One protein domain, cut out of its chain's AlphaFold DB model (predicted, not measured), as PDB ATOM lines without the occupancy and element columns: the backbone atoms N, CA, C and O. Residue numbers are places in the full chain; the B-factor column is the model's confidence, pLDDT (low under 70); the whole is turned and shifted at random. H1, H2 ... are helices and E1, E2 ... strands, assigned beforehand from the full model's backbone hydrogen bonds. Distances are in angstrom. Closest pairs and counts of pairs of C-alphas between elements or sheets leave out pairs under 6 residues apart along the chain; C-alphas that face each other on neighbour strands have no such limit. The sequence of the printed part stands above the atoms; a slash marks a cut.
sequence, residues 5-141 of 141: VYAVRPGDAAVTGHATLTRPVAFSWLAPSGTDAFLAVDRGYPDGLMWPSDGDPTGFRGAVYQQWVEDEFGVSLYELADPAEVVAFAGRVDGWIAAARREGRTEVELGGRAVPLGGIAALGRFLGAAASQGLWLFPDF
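This is residues 5 to 141 of the 141 residues of an uncharacterized protein of Kitasatospora sp. OK780 (UniProt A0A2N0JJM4). Two long helices, H3 and H4, lie side by side and run opposite ways, with a small two-stranded sheet at each end of the pair: E1 and E4 near the start of H3 and the end of H4, the hairpin E2 and E3 near the start of H4. The short helix H1 packs on H4, H2 lies near H3 and E2, and the long link of residues 11 to 35 reaches out past the E1 and E4 end. The printed part has 137 residues, with four named helices and four named strands in the order E1 H1 H2 H3 E2 E3 H4 E4; both sheets are antiparallel. The class is mixed, helices and strands, with under half of the residues in named elements. The whole is compact, with a radius of gyration of the C-alphas of 14.8 A, and elongated in outline, 47 by 28 by 25 A.

E1, residues 5 to 10, is the antiparallel neighbour of E4, residues 136 to 140, at 123 degrees; N 6 and O 138 are 2.9 A apart and N 136 and O 8 are 2.8 A apart, within hydrogen-bond range. Short antiparallel pairings tie residues 5 to 6 of E1 to residues 59 to 60, and residues 9 to 10 to residues 29 to 30. H1, residues 36 to 39, touches H4, residues 117 to 132, which meets it with residues 126 to 129 alone; the closest C-alphas, of Ala 37 and Ala 129, are 5.8 A apart. H2, residues 66 to 73, is close to but not clearly touching H3, residues 83 to 102, and about perpendicular to it at 78 degrees; their closest C-alphas, of Phe 73 and Arg 92, are 7.8 A apart. H3 and H4 touch at a shallow tilt of 29 degrees, opposite ways; their closest C-alphas, of Val 87 and Ala 131, are 4.7 A apart. The closest C-alphas of H3 and E4, those of Pro 83 and Trp 136, are 5.1 A apart. E2, residues 107 to 110, and E3, residues 113 to 116, form an antiparallel hairpin, with N 108 and O 115 at 2.8 A, within hydrogen-bond range. The closest C-alphas of E2 and H4, those of Glu 107 and Leu 117, are 4.9 A apart. H1 and H3 are apart, and so are H2 and H4. In H2, H3 and H4 every O i to N i+4 pair is within hydrogen-bond range; H1 is too short for such a pair.

E1 begins at C-alpha 5 (-25.700, -15.731, -19.230) and is 14.9 A long. H3 begins at C-alpha 83 (-22.291, -9.088, -31.222) and is 28.8 A long. H4 is 22.2 A long, and E4, 12.7 A long, ends at C-alpha 140 (-20.927, -16.819, -15.526).

The two C-alphas farthest apart, of Pro 24 and Gly 104, are 49.0 A apart. The printed part has no cut. The links E1 to H1 and H1 to H2 are long. Mean pLDDT of the printed part is 87.1; residues 17 to 20, 22 to 28 and 141 are under 70.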
ATOM      1  N   VAL A   5     -26.229 -16.407 -18.036       91.38
ATOM      2  CA  VAL A   5     -25.700 -15.731 -19.230       91.38
ATOM      3  C   VAL A   5     -26.082 -14.268 -19.158       91.38
ATOM      4  O   VAL A   5     -27.265 -13.965 -19.007       91.38
ATOM      5  N   TYR A   6     -25.102 -13.379 -19.318       91.44
ATOM      6  CA  TYR A   6     -25.271 -11.934 -19.185       91.44
ATOM      7  C   TYR A   6     -24.983 -11.202 -20.493       91.44
ATOM      8  O   TYR A   6     -24.048 -11.535 -21.221       91.44
ATOM      9  N   ALA A   7     -25.781 -10.176 -20.775       92.12
ATOM     10  CA  ALA A   7     -25.580  -9.252 -21.878       92.12
ATOM     11  C   ALA A   7     -24.566  -8.172 -21.476       92.12
ATOM     12  O   ALA A   7     -24.857  -7.293 -20.664       92.12
ATOM     13  N   VAL A   8     -23.374  -8.225 -22.063       88.19
ATOM     14  CA  VAL A   8     -22.229  -7.390 -21.669       88.19
ATOM     15  C   VAL A   8     -21.535  -6.772 -22.876       88.19
ATOM     16  O   VAL A   8     -21.779  -7.150 -24.019       88.19
ATOM     17  N   ARG A   9     -20.630  -5.820 -22.643       84.44
ATOM     18  CA  ARG A   9     -19.668  -5.374 -23.662       84.44
ATOM     19  C   ARG A   9     -18.251  -5.327 -23.087       84.44
ATOM     20  O   ARG A   9     -18.103  -5.010 -21.902       84.44
ATOM     21  N   PRO A  10     -17.211  -5.604 -23.888       77.69
ATOM     22  CA  PRO A  10     -15.831  -5.438 -23.458       77.69
ATOM     23  C   PRO A  10     -15.563  -4.005 -22.989       77.69
ATOM     24  O   PRO A  10     -16.018  -3.039 -23.604       77.69
ATOM     25  N   GLY A  11     -14.816  -3.865 -21.895       75.19
ATOM     26  CA  GLY A  11     -14.360  -2.566 -21.400       75.19
ATOM     27  C   GLY A  11     -13.209  -1.963 -22.197       75.19
ATOM     28  O   GLY A  11     -13.016  -0.750 -22.145       75.19
ATOM     29  N   ASP A  12     -12.476  -2.778 -22.957       76.12
ATOM     30  CA  ASP A  12     -11.462  -2.298 -23.893       76.12
ATOM     31  C   ASP A  12     -11.962  -2.431 -25.343       76.12
ATOM     32  O   ASP A  12     -12.399  -3.488 -25.802       76.12
ATOM     33  N   ALA A  13     -11.931  -1.292 -26.036       75.94
ATOM     34  CA  ALA A  13     -12.475  -1.094 -27.372       75.94
ATOM     35  C   ALA A  13     -11.691  -1.827 -28.474       75.94
ATOM     36  O   ALA A  13     -12.169  -1.899 -29.604       75.94
ATOM     37  N   ALA A  14     -10.501  -2.359 -28.171       75.00
ATOM     38  CA  ALA A  14      -9.759  -3.218 -29.085       75.00
ATOM     39  C   ALA A  14     -10.425  -4.591 -29.276       75.00
ATOM     40  O   ALA A  14     -10.116  -5.278 -30.250       75.00
ATOM     41  N   VAL A  15     -11.350  -4.987 -28.387       75.50
ATOM     42  CA  VAL A  15     -12.140  -6.208 -28.572       75.50
ATOM     43  C   VAL A  15     -13.402  -5.925 -29.353       75.50
ATOM     44  O   VAL A  15     -14.356  -5.317 -28.874       75.50
ATOM     45  N   THR A  16     -13.395  -6.437 -30.575       73.19
ATOM     46  CA  THR A  16     -14.477  -6.290 -31.546       73.19
ATOM     47  C   THR A  16     -15.141  -7.620 -31.894       73.19
ATOM     48  O   THR A  16     -16.133  -7.612 -32.608       73.19
ATOM     49  N   GLY A  17     -14.602  -8.748 -31.424       69.50
ATOM     50  CA  GLY A  17     -15.136 -10.094 -31.664       69.50
ATOM     51  C   GLY A  17     -14.229 -11.195 -31.103       69.50
ATOM     52  O   GLY A  17     -13.162 -10.913 -30.542       69.50
ATOM     53  N   HIS A  18     -14.618 -12.458 -31.285       67.88
ATOM     54  CA  HIS A  18     -13.888 -13.619 -30.755       67.88
ATOM     55  C   HIS A  18     -12.408 -13.649 -31.187       67.88
ATOM     56  O   HIS A  18     -11.521 -13.970 -30.400       67.88
ATOM     57  N   ALA A  19     -12.109 -13.233 -32.424       68.06
ATOM     58  CA  ALA A  19     -10.744 -13.199 -32.963       68.06
ATOM     59  C   ALA A  19      -9.805 -12.231 -32.220       68.06
ATOM     60  O   ALA A  19      -8.592 -12.433 -32.192       68.06
ATOM     61  N   THR A  20     -10.364 -11.179 -31.621       69.31
ATOM     62  CA  THR A  20      -9.617 -10.184 -30.830       69.31
ATOM     63  C   THR A  20      -9.552 -10.536 -29.345       69.31
ATOM     64  O   THR A  20      -8.856  -9.875 -28.579       69.31
ATOM     65  N   LEU A  21     -10.234 -11.607 -28.932       70.94
ATOM     66  CA  LEU A  21     -10.233 -12.135 -27.571       70.94
ATOM     67  C   LEU A  21      -8.959 -12.960 -27.315       70.94
ATOM     68  O   LEU A  21      -8.989 -14.153 -27.027       70.94
ATOM     69  N   THR A  22      -7.787 -12.338 -27.446       57.69
ATOM     70  CA  THR A  22      -6.506 -12.993 -27.148       57.69
ATOM     71  C   THR A  22      -6.162 -12.864 -25.665       57.69
ATOM     72  O   THR A  22      -6.114 -11.762 -25.126       57.69
ATOM     73  N   ARG A  23      -5.875 -13.989 -24.997       53.94
ATOM     74  CA  ARG A  23      -5.325 -14.021 -23.626       53.94
ATOM     75  C   ARG A  23      -3.893 -13.433 -23.575       53.94
ATOM     76  O   ARG A  23      -3.154 -13.623 -24.538       53.94
ATOM     77  N   PRO A  24      -3.441 -12.854 -22.442       51.09
ATOM     78  CA  PRO A  24      -4.191 -12.565 -21.228       51.09
ATOM     79  C   PRO A  24      -4.822 -11.187 -21.352       51.09
ATOM     80  O   PRO A  24      -4.153 -10.214 -21.691       51.09
ATOM     81  N   VAL A  25      -6.101 -11.090 -21.042       52.97
ATOM     82  CA  VAL A  25      -6.788  -9.816 -21.128       52.97
ATOM     83  C   VAL A  25      -7.311  -9.409 -19.773       52.97
ATOM     84  O   VAL A  25      -8.075 -10.129 -19.136       52.97
ATOM     85  N   ALA A  26      -6.866  -8.238 -19.334       45.66
ATOM     86  CA  ALA A  26      -7.475  -7.512 -18.239       45.66
ATOM     87  C   ALA A  26      -8.757  -6.844 -18.767       45.66
ATOM     88  O   ALA A  26      -8.791  -5.631 -18.948       45.66
ATOM     89  N   PHE A  27      -9.792  -7.632 -19.079       58.62
ATOM     90  CA  PHE A  27     -11.109  -7.085 -19.415       58.62
ATOM     91  C   PHE A  27     -11.952  -6.937 -18.159       58.62
ATOM     92  O   PHE A  27     -12.162  -7.892 -17.414       58.62
ATOM     93  N   SER A  28     -12.475  -5.733 -17.959       63.72
ATOM     94  CA  SER A  28     -13.728  -5.547 -17.244       63.72
ATOM     95  C   SER A  28     -14.865  -5.642 -18.258       63.72
ATOM     96  O   SER A  28     -14.751  -5.151 -19.384       63.72
ATOM     97  N   TRP A  29     -15.956  -6.292 -17.877       73.69
ATOM     98  CA  TRP A  29     -17.205  -6.217 -18.622       73.69
ATOM     99  C   TRP A  29     -17.921  -4.942 -18.210       73.69
ATOM    100  O   TRP A  29     -18.094  -4.668 -17.021       73.69
ATOM    101  N   LEU A  30     -18.308  -4.136 -19.189       73.44
ATOM    102  CA  LEU A  30     -19.145  -2.982 -18.926       73.44
ATOM    103  C   LEU A  30     -20.600  -3.414 -18.995       73.44
ATOM    104  O   LEU A  30     -21.023  -4.075 -19.949       73.44
ATOM    105  N   ALA A  31     -21.362  -2.953 -18.009       71.12
ATOM    106  CA  ALA A  31     -22.807  -2.982 -18.077       71.12
ATOM    107  C   ALA A  31     -23.294  -2.233 -19.339       71.12
ATOM    108  O   ALA A  31     -22.631  -1.291 -19.808       71.12
ATOM    109  N   PRO A  32     -24.447  -2.632 -19.898       77.94
ATOM    110  CA  PRO A  32     -25.081  -1.909 -20.988       77.94
ATOM    111  C   PRO A  32     -25.354  -0.447 -20.623       77.94
ATOM    112  O   PRO A  32     -25.526  -0.089 -19.460       77.94
ATOM    113  N   SER A  33     -25.437   0.409 -21.644       71.06
ATOM    114  CA  SER A  33     -25.719   1.844 -21.482       71.06
ATOM    115  C   SER A  33     -27.113   2.146 -20.914       71.06
ATOM    116  O   SER A  33     -27.367   3.282 -20.524       71.06
ATOM    117  N   GLY A  34     -27.999   1.146 -20.856       75.44
ATOM    118  CA  GLY A  34     -29.295   1.213 -20.189       75.44
ATOM    119  C   GLY A  34     -29.901  -0.177 -19.985       75.44
ATOM    120  O   GLY A  34     -29.814  -1.040 -20.863       75.44
ATOM    121  N   THR A  35     -30.523  -0.397 -18.825       84.44
ATOM    122  CA  THR A  35     -31.143  -1.680 -18.452       84.44
ATOM    123  C   THR A  35     -32.646  -1.736 -18.726       84.44
ATOM    124  O   THR A  35     -33.231  -2.811 -18.636       84.44
ATOM    125  N   ASP A  36     -33.276  -0.628 -19.128       89.38
ATOM    126  CA  ASP A  36     -34.733  -0.533 -19.324       89.38
ATOM    127  C   ASP A  36     -35.278  -1.575 -20.310       89.38
ATOM    128  O   ASP A  36     -36.295  -2.216 -20.043       89.38
ATOM    129  N   ALA A  37     -34.575  -1.804 -21.425       91.12
ATOM    130  CA  ALA A  37     -34.966  -2.812 -22.412       91.12
ATOM    131  C   ALA A  37     -34.956  -4.234 -21.826       91.12
ATOM    132  O   ALA A  37     -35.805  -5.051 -22.172       91.12
ATOM    133  N   PHE A  38     -34.033  -4.514 -20.903       92.12
ATOM    134  CA  PHE A  38     -33.949  -5.790 -20.200       92.12
ATOM    135  C   PHE A  38     -34.996  -5.905 -19.090       92.12
ATOM    136  O   PHE A  38     -35.583  -6.971 -18.905       92.12
ATOM    137  N   LEU A  39     -35.270  -4.817 -18.370       91.12
ATOM    138  CA  LEU A  39     -36.307  -4.759 -17.337       91.12
ATOM    139  C   LEU A  39     -37.720  -4.923 -17.918       91.12
ATOM    140  O   LEU A  39     -38.598  -5.450 -17.243       91.12
ATOM    141  N   ALA A  40     -37.932  -4.515 -19.170       91.75
ATOM    142  CA  ALA A  40     -39.197  -4.687 -19.883       91.75
ATOM    143  C   ALA A  40     -39.447  -6.127 -20.384       91.75
ATOM    144  O   ALA A  40     -40.558  -6.442 -20.826       91.75
ATOM    145  N   VAL A  41     -38.439  -7.006 -20.353       93.19
ATOM    146  CA  VAL A  41     -38.611  -8.429 -20.682       93.19
ATOM    147  C   VAL A  41     -39.444  -9.083 -19.587       93.19
ATOM    148  O   VAL A  41     -39.129  -8.929 -18.413       93.19
ATOM    149  N   ASP A  42     -40.484  -9.832 -19.961       92.50
ATOM    150  CA  ASP A  42     -41.273 -10.602 -18.995       92.50
ATOM    151  C   ASP A  42     -40.400 -11.669 -18.326       92.50
ATOM    152  O   ASP A  42     -39.609 -12.340 -18.990       92.50
ATOM    153  N   ARG A  43     -40.545 -11.826 -17.012       87.69
ATOM    154  CA  ARG A  43     -39.671 -12.648 -16.179       87.69
ATOM    155  C   ARG A  43     -40.374 -13.748 -15.381       87.69
ATOM    156  O   ARG A  43     -39.740 -14.434 -14.578       87.69
ATOM    157  N   GLY A  44     -41.682 -13.915 -15.557       84.44
ATOM    158  CA  GLY A  44     -42.443 -14.938 -14.842       84.44
ATOM    159  C   GLY A  44     -42.293 -16.320 -15.471       84.44
ATOM    160  O   GLY A  44     -43.127 -16.693 -16.284       84.44
ATOM    161  N   TYR A  45     -41.267 -17.103 -15.115       80.69
ATOM    162  CA  TYR A  45     -41.169 -18.495 -15.590       80.69
ATOM    163  C   TYR A  45     -42.433 -19.298 -15.188       80.69
ATOM    164  O   TYR A  45     -42.821 -19.238 -14.017       80.69
ATOM    165  N   PRO A  46     -43.051 -20.082 -16.100       82.50
ATOM    166  CA  PRO A  46     -42.536 -20.478 -17.416       82.50
ATOM    167  C   PRO A  46     -42.931 -19.557 -18.587       82.50
ATOM    168  O   PRO A  46     -42.377 -19.699 -19.674       82.50
ATOM    169  N   ASP A  47     -43.846 -18.609 -18.388       86.69
ATOM    170  CA  ASP A  47     -44.335 -17.689 -19.427       86.69
ATOM    171  C   ASP A  47     -43.352 -16.556 -19.782       86.69
ATOM    172  O   ASP A  47     -43.490 -15.906 -20.820       86.69
ATOM    173  N   GLY A  48     -42.340 -16.340 -18.941       89.12
ATOM    174  CA  GLY A  48     -41.282 -15.346 -19.093       89.12
ATOM    175  C   GLY A  48     -39.871 -15.930 -18.992       89.12
ATOM    176  O   GLY A  48     -39.663 -17.127 -18.786       89.12
ATOM    177  N   LEU A  49     -38.878 -15.055 -19.138       92.06
ATOM    178  CA  LEU A  49     -37.460 -15.390 -19.086       92.06
ATOM    179  C   LEU A  49     -37.017 -15.660 -17.643       92.06
ATOM    180  O   LEU A  49     -37.230 -14.832 -16.756       92.06
ATOM    181  N   MET A  50     -36.371 -16.800 -17.399       90.31
ATOM    182  CA  MET A  50     -35.924 -17.156 -16.050       90.31
ATOM    183  C   MET A  50     -34.775 -16.253 -15.574       90.31
ATOM    184  O   MET A  50     -33.756 -16.136 -16.257       90.31
ATOM    185  N   TRP A  51     -34.935 -15.650 -14.388       84.38
ATOM    186  CA  TRP A  51     -33.925 -14.784 -13.770       84.38
ATOM    187  C   TRP A  51     -32.590 -15.507 -13.552       84.38
ATOM    188  O   TRP A  51     -32.606 -16.696 -13.204       84.38
ATOM    189  N   PRO A  52     -31.463 -14.787 -13.698       87.69
ATOM    190  CA  PRO A  52     -30.201 -15.248 -13.148       87.69
ATOM    191  C   PRO A  52     -30.284 -15.261 -11.618       87.69
ATOM    192  O   PRO A  52     -31.187 -14.682 -11.004       87.69
ATOM    193  N   SER A  53     -29.357 -15.970 -10.990       81.50
ATOM    194  CA  SER A  53     -29.363 -16.188  -9.543       81.50
ATOM    195  C   SER A  53     -29.125 -14.922  -8.709       81.50
ATOM    196  O   SER A  53     -29.572 -14.857  -7.563       81.50
ATOM    197  N   ASP A  54     -28.455 -13.924  -9.280       84.44
ATOM    198  CA  ASP A  54     -27.989 -12.709  -8.611       84.44
ATOM    199  C   ASP A  54     -28.974 -11.533  -8.663       84.44
ATOM    200  O   ASP A  54     -28.849 -10.584  -7.887       84.44
ATOM    201  N   GLY A  55     -29.980 -11.595  -9.533       85.19
ATOM    202  CA  GLY A  55     -30.919 -10.498  -9.699       85.19
ATOM    203  C   GLY A  55     -30.636  -9.554 -10.870       85.19
ATOM    204  O   GLY A  55     -31.372  -8.580 -11.042       85.19
ATOM    205  N   ASP A  56     -29.577  -9.762 -11.651       88.69
ATOM    206  CA  ASP A  56     -29.208  -8.783 -12.669       88.69
ATOM    207  C   ASP A  56     -30.167  -8.872 -13.875       88.69
ATOM    208  O   ASP A  56     -30.315  -9.930 -14.497       88.69
ATOM    209  N   PRO A  57     -30.839  -7.773 -14.268       89.19
ATOM    210  CA  PRO A  57     -31.727  -7.791 -15.426       89.19
ATOM    211  C   PRO A  57     -30.980  -8.078 -16.734       89.19
ATOM    212  O   PRO A  57     -31.585  -8.547 -17.695       89.19
ATOM    213  N   THR A  58     -29.679  -7.827 -16.807       91.75
ATOM    214  CA  THR A  58     -28.866  -8.138 -17.984       91.75
ATOM    215  C   THR A  58     -28.576  -9.626 -18.115       91.75
ATOM    216  O   THR A  58     -28.028 -10.024 -19.136       91.75
ATOM    217  N   GLY A  59     -28.974 -10.448 -17.141       92.62
ATOM    218  CA  GLY A  59     -28.805 -11.890 -17.181       92.62
ATOM    219  C   GLY A  59     -30.089 -12.685 -17.389       92.62
ATOM    220  O   GLY A  59     -31.219 -12.186 -17.275       92.62
ATOM    221  N   PHE A  60     -29.896 -13.969 -17.676       93.06
ATOM    222  CA  PHE A  60     -30.905 -15.018 -17.587       93.06
ATOM    223  C   PHE A  60     -30.257 -16.368 -17.298       93.06
ATOM    224  O   PHE A  60     -29.069 -16.574 -17.555       93.06
ATOM    225  N   ARG A  61     -31.050 -17.322 -16.804       92.00
ATOM    226  CA  ARG A  61     -30.545 -18.663 -16.502       92.00
ATOM    227  C   ARG A  61     -30.354 -19.490 -17.783       92.00
ATOM    228  O   ARG A  61     -31.247 -20.243 -18.181       92.00
ATOM    229  N   GLY A  62     -29.191 -19.359 -18.423       91.12
ATOM    230  CA  GLY A  62     -28.848 -19.985 -19.710       91.12
ATOM    231  C   GLY A  62     -29.077 -21.497 -19.752       91.12
ATOM    232  O   GLY A  62     -29.622 -22.015 -20.727       91.12
ATOM    233  N   ALA A  63     -28.799 -22.190 -18.646       90.25
ATOM    234  CA  ALA A  63     -28.983 -23.640 -18.526       90.25
ATOM    235  C   ALA A  63     -30.411 -24.145 -18.815       90.25
ATOM    236  O   ALA A  63     -30.582 -25.320 -19.126       90.25
ATOM    237  N   VAL A  64     -31.438 -23.293 -18.713       90.69
ATOM    238  CA  VAL A  64     -32.831 -23.658 -19.046       90.69
ATOM    239  C   VAL A  64     -33.035 -23.806 -20.548       90.69
ATOM    240  O   VAL A  64     -33.819 -24.644 -20.982       90.69
ATOM    241  N   TYR A  65     -32.339 -22.988 -21.332       92.31
ATOM    242  CA  TYR A  65     -32.556 -22.863 -22.769       92.31
ATOM    243  C   TYR A  65     -31.467 -23.556 -23.580       92.31
ATOM    244  O   TYR A  65     -31.724 -23.905 -24.724       92.31
ATOM    245  N   GLN A  66     -30.283 -23.782 -22.996       92.44
ATOM    246  CA  GLN A  66     -29.097 -24.259 -23.711       92.44
ATOM    247  C   GLN A  66     -29.374 -25.460 -24.615       92.44
ATOM    248  O   GLN A  66     -29.090 -25.381 -25.801       92.44
ATOM    249  N   GLN A  67     -29.944 -26.541 -24.077       92.88
ATOM    250  CA  GLN A  67     -30.154 -27.762 -24.859       92.88
ATOM    251  C   GLN A  67     -31.069 -27.514 -26.065       92.88
ATOM    252  O   GLN A  67     -30.745 -27.897 -27.179       92.88
ATOM    253  N   TRP A  68     -32.178 -26.797 -25.863       94.38
ATOM    254  CA  TRP A  68     -33.071 -26.414 -26.957       94.38
ATOM    255  C   TRP A  68     -32.378 -25.501 -27.974       94.38
ATOM    256  O   TRP A  68     -32.586 -25.649 -29.174       94.38
ATOM    257  N   VAL A  69     -31.539 -24.569 -27.510       94.75
ATOM    258  CA  VAL A  69     -30.789 -23.678 -28.399       94.75
ATOM    259  C   VAL A  69     -29.789 -24.459 -29.256       94.75
ATOM    260  O   VAL A  69     -29.694 -24.215 -30.460       94.75
ATOM    261  N   GLU A  70     -29.074 -25.409 -28.660       94.31
ATOM    262  CA  GLU A  70     -28.154 -26.297 -29.371       94.31
ATOM    263  C   GLU A  70     -28.900 -27.157 -30.396       94.31
ATOM    264  O   GLU A  70     -28.500 -27.197 -31.560       94.31
ATOM    265  N   ASP A  71     -30.015 -27.771 -30.000       94.25
ATOM    266  CA  ASP A  71     -30.791 -28.674 -30.854       94.25
ATOM    267  C   ASP A  71     -31.457 -27.939 -32.034       94.25
ATOM    268  O   ASP A  71     -31.392 -28.397 -33.177       94.25
ATOM    269  N   GLU A  72     -32.080 -26.780 -31.793       95.19
ATOM    270  CA  GLU A  72     -32.805 -26.030 -32.831       95.19
ATOM    271  C   GLU A  72     -31.894 -25.141 -33.681       95.19
ATOM    272  O   GLU A  72     -32.173 -24.902 -34.863       95.19
ATOM    273  N   PHE A  73     -30.822 -24.599 -33.092       95.50
ATOM    274  CA  PHE A  73     -30.012 -23.580 -33.752       95.50
ATOM    275  C   PHE A  73     -28.557 -23.972 -33.998       95.50
ATOM    276  O   PHE A  73     -27.900 -23.299 -34.803       95.50
ATOM    277  N   GLY A  74     -28.058 -25.045 -33.384       93.94
ATOM    278  CA  GLY A  74     -26.670 -25.479 -33.531       93.94
ATOM    279  C   GLY A  74     -25.663 -24.460 -32.997       93.94
ATOM    280  O   GLY A  74     -24.562 -24.363 -33.532       93.94
ATOM    281  N   VAL A  75     -26.056 -23.655 -32.005       92.06
ATOM    282  CA  VAL A  75     -25.186 -22.676 -31.333       92.06
ATOM    283  C   VAL A  75     -25.194 -22.922 -29.831       92.06
ATOM    284  O   VAL A  75     -26.184 -23.408 -29.291       92.06
ATOM    285  N   SER A  76     -24.111 -22.552 -29.148       90.62
ATOM    286  CA  SER A  76     -24.033 -22.589 -27.688       90.62
ATOM    287  C   SER A  76     -24.208 -21.183 -27.119       90.62
ATOM    288  O   SER A  76     -23.464 -20.278 -27.494       90.62
ATOM    289  N   LEU A  77     -25.136 -20.985 -26.171       88.88
ATOM    290  CA  LEU A  77     -25.310 -19.680 -25.508       88.88
ATOM    291  C   LEU A  77     -24.051 -19.232 -24.759       88.88
ATOM    292  O   LEU A  77     -23.864 -18.041 -24.528       88.88
ATOM    293  N   TYR A  78     -23.196 -20.183 -24.391       88.00
ATOM    294  CA  TYR A  78     -21.963 -19.943 -23.650       88.00
ATOM    295  C   TYR A  78     -20.771 -19.607 -24.552       88.00
ATOM    296  O   TYR A  78     -19.706 -19.255 -24.051       88.00
ATOM    297  N   GLU A  79     -20.940 -19.714 -25.871       84.31
ATOM    298  CA  GLU A  79     -19.896 -19.425 -26.858       84.31
ATOM    299  C   GLU A  79     -20.240 -18.220 -27.748       84.31
ATOM    300  O   GLU A  79     -19.409 -17.820 -28.560       84.31
ATOM    301  N   LEU A  80     -21.414 -17.597 -27.556       81.25
ATOM    302  CA  LEU A  80     -21.878 -16.402 -28.281       81.25
ATOM    303  C   LEU A  80     -21.154 -15.120 -27.827       81.25
ATOM    304  O   LEU A  80     -21.744 -14.166 -27.311       81.25
ATOM    305  N   ALA A  81     -19.847 -15.100 -28.067       76.69
ATOM    306  CA  ALA A  81     -18.928 -14.015 -27.762       76.69
ATOM    307  C   ALA A  81     -18.625 -13.162 -29.011       76.69
ATOM    308  O   ALA A  81     -17.471 -12.854 -29.303       76.69
ATOM    309  N   ASP A  82     -19.650 -12.803 -29.779       84.12
ATOM    310  CA  ASP A  82     -19.558 -11.818 -30.858       84.12
ATOM    311  C   ASP A  82     -20.932 -11.140 -31.047       84.12
ATOM    312  O   ASP A  82     -21.932 -11.833 -31.258       84.12
ATOM    313  N   PRO A  83     -21.035  -9.798 -30.997       88.44
ATOM    314  CA  PRO A  83     -22.291  -9.088 -31.222       88.44
ATOM    315  C   PRO A  83     -22.965  -9.422 -32.553       88.44
ATOM    316  O   PRO A  83     -24.192  -9.458 -32.625       88.44
ATOM    317  N   ALA A  84     -22.192  -9.671 -33.614       90.31
ATOM    318  CA  ALA A  84     -22.744 -10.045 -34.910       90.31
ATOM    319  C   ALA A  84     -23.412 -11.427 -34.854       90.31
ATOM    320  O   ALA A  84     -24.470 -11.628 -35.458       90.31
ATOM    321  N   GLU A  85     -22.845 -12.360 -34.087       91.31
ATOM    322  CA  GLU A  85     -23.449 -13.669 -33.838       91.31
ATOM    323  C   GLU A  85     -24.710 -13.546 -32.980       91.31
ATOM    324  O   GLU A  85     -25.713 -14.190 -33.285       91.31
ATOM    325  N   VAL A  86     -24.714 -12.664 -31.973       93.00
ATOM    326  CA  VAL A  86     -25.912 -12.369 -31.167       93.00
ATOM    327  C   VAL A  86     -27.031 -11.790 -32.037       93.00
ATOM    328  O   VAL A  86     -28.174 -12.231 -31.932       93.00
ATOM    329  N   VAL A  87     -26.719 -10.860 -32.945       94.81
ATOM    330  CA  VAL A  87     -27.685 -10.304 -33.913       94.81
ATOM    331  C   VAL A  87     -28.240 -11.401 -34.827       94.81
ATOM    332  O   VAL A  87     -29.456 -11.503 -35.008       94.81
ATOM    333  N   ALA A  88     -27.367 -12.239 -35.393       95.19
ATOM    334  CA  ALA A  88     -27.781 -13.335 -36.262       95.19
ATOM    335  C   ALA A  88     -28.660 -14.348 -35.514       95.19
ATOM    336  O   ALA A  88     -29.690 -14.788 -36.033       95.19
ATOM    337  N   PHE A  89     -28.289 -14.691 -34.281       95.88
ATOM    338  CA  PHE A  89     -29.040 -15.605 -33.434       95.88
ATOM    339  C   PHE A  89     -30.407 -15.031 -33.040       95.88
ATOM    340  O   PHE A  89     -31.413 -15.723 -33.200       95.88
ATOM    341  N   ALA A  90     -30.477 -13.758 -32.636       96.94
ATOM    342  CA  ALA A  90     -31.734 -13.074 -32.332       96.94
ATOM    343  C   ALA A  90     -32.716 -13.148 -33.514       96.94
ATOM    344  O   ALA A  90     -33.865 -13.555 -33.345       96.94
ATOM    345  N   GLY A  91     -32.242 -12.863 -34.733       97.38
ATOM    346  CA  GLY A  91     -33.067 -12.956 -35.941       97.38
ATOM    347  C   GLY A  91     -33.574 -14.374 -36.232       97.38
ATOM    348  O   GLY A  91     -34.713 -14.551 -36.672       97.38
ATOM    349  N   ARG A  92     -32.763 -15.404 -35.958       97.94
ATOM    350  CA  ARG A  92     -33.178 -16.809 -36.105       97.94
ATOM    351  C   ARG A  92     -34.242 -17.198 -35.082       97.94
ATOM    352  O   ARG A  92     -35.212 -17.852 -35.460       97.94
ATOM    353  N   VAL A  93     -34.088 -16.777 -33.827       97.69
ATOM    354  CA  VAL A  93     -35.076 -17.015 -32.762       97.69
ATOM    355  C   VAL A  93     -36.400 -16.323 -33.089       97.69
ATOM    356  O   VAL A  93     -37.451 -16.960 -33.016       97.69
ATOM    357  N   ASP A  94     -36.372 -15.070 -33.548       97.75
ATOM    358  CA  ASP A  94     -37.578 -14.350 -33.972       97.75
ATOM    359  C   ASP A  94     -38.283 -15.041 -35.150       97.75
ATOM    360  O   ASP A  94     -39.507 -15.215 -35.143       97.75
ATOM    361  N   GLY A  95     -37.513 -15.490 -36.146       97.94
ATOM    362  CA  GLY A  95     -38.034 -16.257 -37.277       97.94
ATOM    363  C   GLY A  95     -38.685 -17.572 -36.843       97.94
ATOM    364  O   GLY A  95     -39.776 -17.911 -37.315       97.94
ATOM    365  N   TRP A  96     -38.055 -18.280 -35.903       97.81
ATOM    366  CA  TRP A  96     -38.576 -19.515 -35.325       97.81
ATOM    367  C   TRP A  96     -39.885 -19.273 -34.561       97.81
ATOM    368  O   TRP A  96     -40.879 -19.950 -34.822       97.81
ATOM    369  N   ILE A  97     -39.947 -18.247 -33.700       97.50
ATOM    370  CA  ILE A  97     -41.164 -17.877 -32.956       97.50
ATOM    371  C   ILE A  97     -42.303 -17.536 -33.925       97.50
ATOM    372  O   ILE A  97     -43.446 -17.953 -33.722       97.50
ATOM    373  N   ALA A  98     -42.014 -16.785 -34.991       97.62
ATOM    374  CA  ALA A  98     -43.009 -16.442 -36.001       97.62
ATOM    375  C   ALA A  98     -43.546 -17.687 -36.728       97.62
ATOM    376  O   ALA A  98     -44.753 -17.785 -36.961       97.62
ATOM    377  N   ALA A  99     -42.681 -18.649 -37.062       97.81
ATOM    378  CA  ALA A  99     -43.092 -19.919 -37.655       97.81
ATOM    379  C   ALA A  99     -43.947 -20.751 -36.685       97.81
ATOM    380  O   ALA A  99     -45.063 -21.128 -37.042       97.81
ATOM    381  N   ALA A 100     -43.490 -20.922 -35.441       96.88
ATOM    382  CA  ALA A 100     -44.204 -21.640 -34.388       96.88
ATOM    383  C   ALA A 100     -45.625 -21.086 -34.171       96.88
ATOM    384  O   ALA A 100     -46.585 -21.851 -34.094       96.88
ATOM    385  N   ARG A 101     -45.787 -19.754 -34.167       96.62
ATOM    386  CA  ARG A 101     -47.107 -19.104 -34.074       96.62
ATOM    387  C   ARG A 101     -48.012 -19.421 -35.261       96.62
ATOM    388  O   ARG A 101     -49.196 -19.670 -35.060       96.62
ATOM    389  N   ARG A 102     -47.483 -19.413 -36.490       97.50
ATOM    390  CA  ARG A 102     -48.265 -19.763 -37.694       97.50
ATOM    391  C   ARG A 102     -48.714 -21.221 -37.686       97.50
ATOM    392  O   ARG A 102     -49.792 -21.519 -38.185       97.50
ATOM    393  N   GLU A 103     -47.907 -22.100 -37.104       97.12
ATOM    394  CA  GLU A 103     -48.225 -23.519 -36.915       97.12
ATOM    395  C   GLU A 103     -49.188 -23.770 -35.744       97.12
ATOM    396  O   GLU A 103     -49.606 -24.903 -35.524       97.12
ATOM    397  N   GLY A 104     -49.557 -22.731 -34.987       97.00
ATOM    398  CA  GLY A 104     -50.437 -22.856 -33.828       97.00
ATOM    399  C   GLY A 104     -49.766 -23.488 -32.607       97.00
ATOM    400  O   GLY A 104     -50.469 -23.939 -31.704       97.00
ATOM    401  N   ARG A 105     -48.427 -23.526 -32.550       96.19
ATOM    402  CA  ARG A 105     -47.703 -24.007 -31.365       96.19
ATOM    403  C   ARG A 105     -47.926 -23.047 -30.200       96.19
ATOM    404  O   ARG A 105     -47.768 -21.835 -30.343       96.19
ATOM    405  N   THR A 106     -48.249 -23.597 -29.035       95.25
ATOM    406  CA  THR A 106     -48.423 -22.838 -27.787       95.25
ATOM    407  C   THR A 106     -47.310 -23.095 -26.782       95.25
ATOM    408  O   THR A 106     -47.122 -22.285 -25.878       95.25
ATOM    409  N   GLU A 107     -46.559 -24.184 -26.948       95.56
ATOM    410  CA  GLU A 107     -45.535 -24.655 -26.018       95.56
ATOM    411  C   GLU A 107     -44.325 -25.228 -26.766       95.56
ATOM    412  O   GLU A 107     -44.397 -25.557 -27.954       95.56
ATOM    413  N   VAL A 108     -43.210 -25.327 -26.047       93.50
ATOM    414  CA  VAL A 108     -41.904 -25.805 -26.498       93.50
ATOM    415  C   VAL A 108     -41.322 -26.690 -25.407       93.50
ATOM    416  O   VAL A 108     -41.413 -26.355 -24.229       93.50
ATOM    417  N   GLU A 109     -40.732 -27.821 -25.774       91.94
ATOM    418  CA  GLU A 109     -40.110 -28.713 -24.802       91.94
ATOM    419  C   GLU A 109     -38.684 -28.245 -24.480       91.94
ATOM    420  O   GLU A 109     -37.814 -28.241 -25.346       91.94
ATOM    421  N   LEU A 110     -38.447 -27.850 -23.228       90.56
ATOM    422  CA  LEU A 110     -37.135 -27.483 -22.694       90.56
ATOM    423  C   LEU A 110     -36.730 -28.486 -21.610       90.56
ATOM    424  O   LEU A 110     -37.351 -28.537 -20.547       90.56
ATOM    425  N   GLY A 111     -35.696 -29.295 -21.862       79.56
ATOM    426  CA  GLY A 111     -35.145 -30.227 -20.866       79.56
ATOM    427  C   GLY A 111     -36.191 -31.170 -20.249       79.56
ATOM    428  O   GLY A 111     -36.190 -31.388 -19.035       79.56
ATOM    429  N   GLY A 112     -37.128 -31.667 -21.066       83.25
ATOM    430  CA  GLY A 112     -38.224 -32.543 -20.634       83.25
ATOM    431  C   GLY A 112     -39.402 -31.828 -19.962       83.25
ATOM    432  O   GLY A 112     -40.193 -32.466 -19.265       83.25
ATOM    433  N   ARG A 113     -39.521 -30.501 -20.108       87.12
ATOM    434  CA  ARG A 113     -40.651 -29.708 -19.601       87.12
ATOM    435  C   ARG A 113     -41.295 -28.906 -20.721       87.12
ATOM    436  O   ARG A 113     -40.595 -28.230 -21.465       87.12
ATOM    437  N   ALA A 114     -42.622 -28.919 -20.789       91.31
ATOM    438  CA  ALA A 114     -43.361 -28.006 -21.650       91.31
ATOM    439  C   ALA A 114     -43.272 -26.578 -21.093       91.31
ATOM    440  O   ALA A 114     -43.586 -26.327 -19.926       91.31
ATOM    441  N   VAL A 115     -42.806 -25.653 -21.925       92.12
ATOM    442  CA  VAL A 115     -42.670 -24.229 -21.628       92.12
ATOM    443  C   VAL A 115     -43.518 -23.448 -22.625       92.12
ATOM    444  O   VAL A 115     -43.387 -23.676 -23.828       92.12
ATOM    445  N   PRO A 116     -44.377 -22.520 -22.176       94.94
ATOM    446  CA  PRO A 116     -45.173 -21.692 -23.065       94.94
ATOM    447  C   PRO A 116     -44.305 -20.935 -24.069       94.94
ATOM    448  O   PRO A 116     -43.223 -20.438 -23.750       94.94
ATOM    449  N   LEU A 117     -44.821 -20.752 -25.284       95.31
ATOM    450  CA  LEU A 117     -44.148 -19.973 -26.324       95.31
ATOM    451  C   LEU A 117     -43.879 -18.521 -25.876       95.31
ATOM    452  O   LEU A 117     -42.974 -17.870 -26.399       95.31
ATOM    453  N   GLY A 118     -44.628 -18.022 -24.884       94.19
ATOM    454  CA  GLY A 118     -44.360 -16.757 -24.196       94.19
ATOM    455  C   GLY A 118     -42.951 -16.682 -23.601       94.19
ATOM    456  O   GLY A 118     -42.268 -15.676 -23.817       94.19
ATOM    457  N   GLY A 119     -42.475 -17.761 -22.969       93.00
ATOM    458  CA  GLY A 119     -41.145 -17.830 -22.364       93.00
ATOM    459  C   GLY A 119     -40.032 -17.768 -23.411       93.00
ATOM    460  O   GLY A 119     -39.057 -17.037 -23.246       93.00
ATOM    461  N   ILE A 120     -40.224 -18.437 -24.552       95.38
ATOM    462  CA  ILE A 120     -39.307 -18.330 -25.700       95.38
ATOM    463  C   ILE A 120     -39.359 -16.928 -26.314       95.38
ATOM    464  O   ILE A 120     -38.328 -16.354 -26.657       95.38
ATOM    465  N   ALA A 121     -40.542 -16.316 -26.392       96.12
ATOM    466  CA  ALA A 121     -40.678 -14.937 -26.847       96.12
ATOM    467  C   ALA A 121     -40.061 -13.916 -25.875       96.12
ATOM    468  O   ALA A 121     -39.704 -12.814 -26.292       96.12
ATOM    469  N   ALA A 122     -39.947 -14.233 -24.585       96.19
ATOM    470  CA  ALA A 122     -39.206 -13.421 -23.626       96.19
ATOM    471  C   ALA A 122     -37.689 -13.536 -23.853       96.19
ATOM    472  O   ALA A 122     -37.012 -12.509 -23.881       96.19
ATOM    473  N   LEU A 123     -37.176 -14.741 -24.130       95.62
ATOM    474  CA  LEU A 123     -35.791 -14.932 -24.579       95.62
ATOM    475  C   LEU A 123     -35.506 -14.154 -25.875       95.62
ATOM    476  O   LEU A 123     -34.529 -13.416 -25.932       95.62
ATOM    477  N   GLY A 124     -36.383 -14.235 -26.882       96.19
ATOM    478  CA  GLY A 124     -36.248 -13.459 -28.123       96.19
ATOM    479  C   GLY A 124     -36.176 -11.946 -27.876       96.19
ATOM    480  O   GLY A 124     -35.293 -11.269 -28.393       96.19
ATOM    481  N   ARG A 125     -37.031 -11.414 -26.988       96.69
ATOM    482  CA  ARG A 125     -36.986  -9.998 -26.574       96.69
ATOM    483  C   ARG A 125     -35.668  -9.620 -25.895       96.69
ATOM    484  O   ARG A 125     -35.128  -8.556 -26.186       96.69
ATOM    485  N   PHE A 126     -35.141 -10.481 -25.025       96.06
ATOM    486  CA  PHE A 126     -33.834 -10.279 -24.399       96.06
ATOM    487  C   PHE A 126     -32.706 -10.247 -25.439       96.06
ATOM    488  O   PHE A 126     -31.892  -9.326 -25.438       96.06
ATOM    489  N   LEU A 127     -32.693 -11.207 -26.370       95.88
ATOM    490  CA  LEU A 127     -31.710 -11.263 -27.452       95.88
ATOM    491  C   LEU A 127     -31.799 -10.032 -28.359       95.88
ATOM    492  O   LEU A 127     -30.771  -9.472 -28.724       95.88
ATOM    493  N   GLY A 128     -33.007  -9.555 -28.664       95.62
ATOM    494  CA  GLY A 128     -33.217  -8.306 -29.399       95.62
ATOM    495  C   GLY A 128     -32.684  -7.077 -28.653       95.62
ATOM    496  O   GLY A 128     -32.048  -6.208 -29.257       95.62
ATOM    497  N   ALA A 129     -32.872  -7.011 -27.331       94.81
ATOM    498  CA  ALA A 129     -32.302  -5.950 -26.498       94.81
ATOM    499  C   ALA A 129     -30.764  -5.981 -26.506       94.81
ATOM    500  O   ALA A 129     -30.139  -4.928 -26.630       94.81
ATOM    501  N   ALA A 130     -30.159  -7.172 -26.447       93.94
ATOM    502  CA  ALA A 130     -28.713  -7.340 -26.570       93.94
ATOM    503  C   ALA A 130     -28.199  -6.946 -27.966       93.94
ATOM    504  O   ALA A 130     -27.289  -6.125 -28.085       93.94
ATOM    505  N   ALA A 131     -28.837  -7.453 -29.022       93.75
ATOM    506  CA  ALA A 131     -28.490  -7.199 -30.416       93.75
ATOM    507  C   ALA A 131     -28.566  -5.707 -30.784       93.75
ATOM    508  O   ALA A 131     -27.639  -5.166 -31.384       93.75
ATOM    509  N   SER A 132     -29.635  -5.013 -30.379       92.94
ATOM    510  CA  SER A 132     -29.816  -3.574 -30.649       92.94
ATOM    511  C   SER A 132     -28.769  -2.680 -29.980       92.94
ATOM    512  O   SER A 132     -28.542  -1.558 -30.429       92.94
ATOM    513  N   GLN A 133     -28.118  -3.180 -28.929       90.94
ATOM    514  CA  GLN A 133     -27.055  -2.490 -28.202       90.94
ATOM    515  C   GLN A 133     -25.651  -2.999 -28.567       90.94
ATOM    516  O   GLN A 133     -24.671  -2.520 -27.998       90.94
ATOM    517  N   GLY A 134     -25.532  -3.948 -29.505       89.31
ATOM    518  CA  GLY A 134     -24.247  -4.543 -29.885       89.31
ATOM    519  C   GLY A 134     -23.565  -5.282 -28.729       89.31
ATOM    520  O   GLY A 134     -22.345  -5.211 -28.587       89.31
ATOM    521  N   LEU A 135     -24.355  -5.932 -27.871       89.50
ATOM    522  CA  LEU A 135     -23.858  -6.653 -26.703       89.50
ATOM    523  C   LEU A 135     -23.524  -8.108 -27.033       89.50
ATOM    524  O   LEU A 135     -24.053  -8.714 -27.960       89.50
ATOM    525  N   TRP A 136     -22.647  -8.646 -26.203       89.19
ATOM    526  CA  TRP A 136     -22.145 -10.006 -26.183       89.19
ATOM    527  C   TRP A 136     -22.957 -10.815 -25.177       89.19
ATOM    528  O   TRP A 136     -23.478 -10.237 -24.221       89.19
ATOM    529  N   LEU A 137     -23.014 -12.137 -25.339       89.56
ATOM    530  CA  LEU A 137     -23.524 -13.028 -24.303       89.56
ATOM    531  C   LEU A 137     -22.349 -13.693 -23.597       89.56
ATOM    532  O   LEU A 137     -21.539 -14.372 -24.225       89.56
ATOM    533  N   PHE A 138     -22.243 -13.471 -22.291       86.44
ATOM    534  CA  PHE A 138     -21.144 -13.990 -21.493       86.44
ATOM    535  C   PHE A 138     -21.653 -14.948 -20.409       86.44
ATOM    536  O   PHE A 138     -22.506 -14.547 -19.614       86.44
ATOM    537  N   PRO A 139     -21.155 -16.197 -20.366       86.25
ATOM    538  CA  PRO A 139     -21.468 -17.134 -19.292       86.25
ATOM    539  C   PRO A 139     -20.766 -16.763 -17.982       86.25
ATOM    540  O   PRO A 139     -19.563 -16.503 -17.972       86.25
ATOM    541  N   ASP A 140     -21.497 -16.821 -16.874       80.81
ATOM    542  CA  ASP A 140     -20.927 -16.819 -15.526       80.81
ATOM    543  C   ASP A 140     -20.803 -18.268 -15.028       80.81
ATOM    544  O   ASP A 140     -21.792 -19.013 -15.014       80.81
ATOM    545  N   PHE A 141     -19.570 -18.684 -14.715       66.81
ATOM    546  CA  PHE A 141     -19.185 -20.065 -14.380       66.81
ATOM    547  C   PHE A 141     -18.938 -20.256 -12.882       66.81
ATOM    548  O   PHE A 141     -18.192 -19.438 -12.297       66.81
TER     549      PHE A 141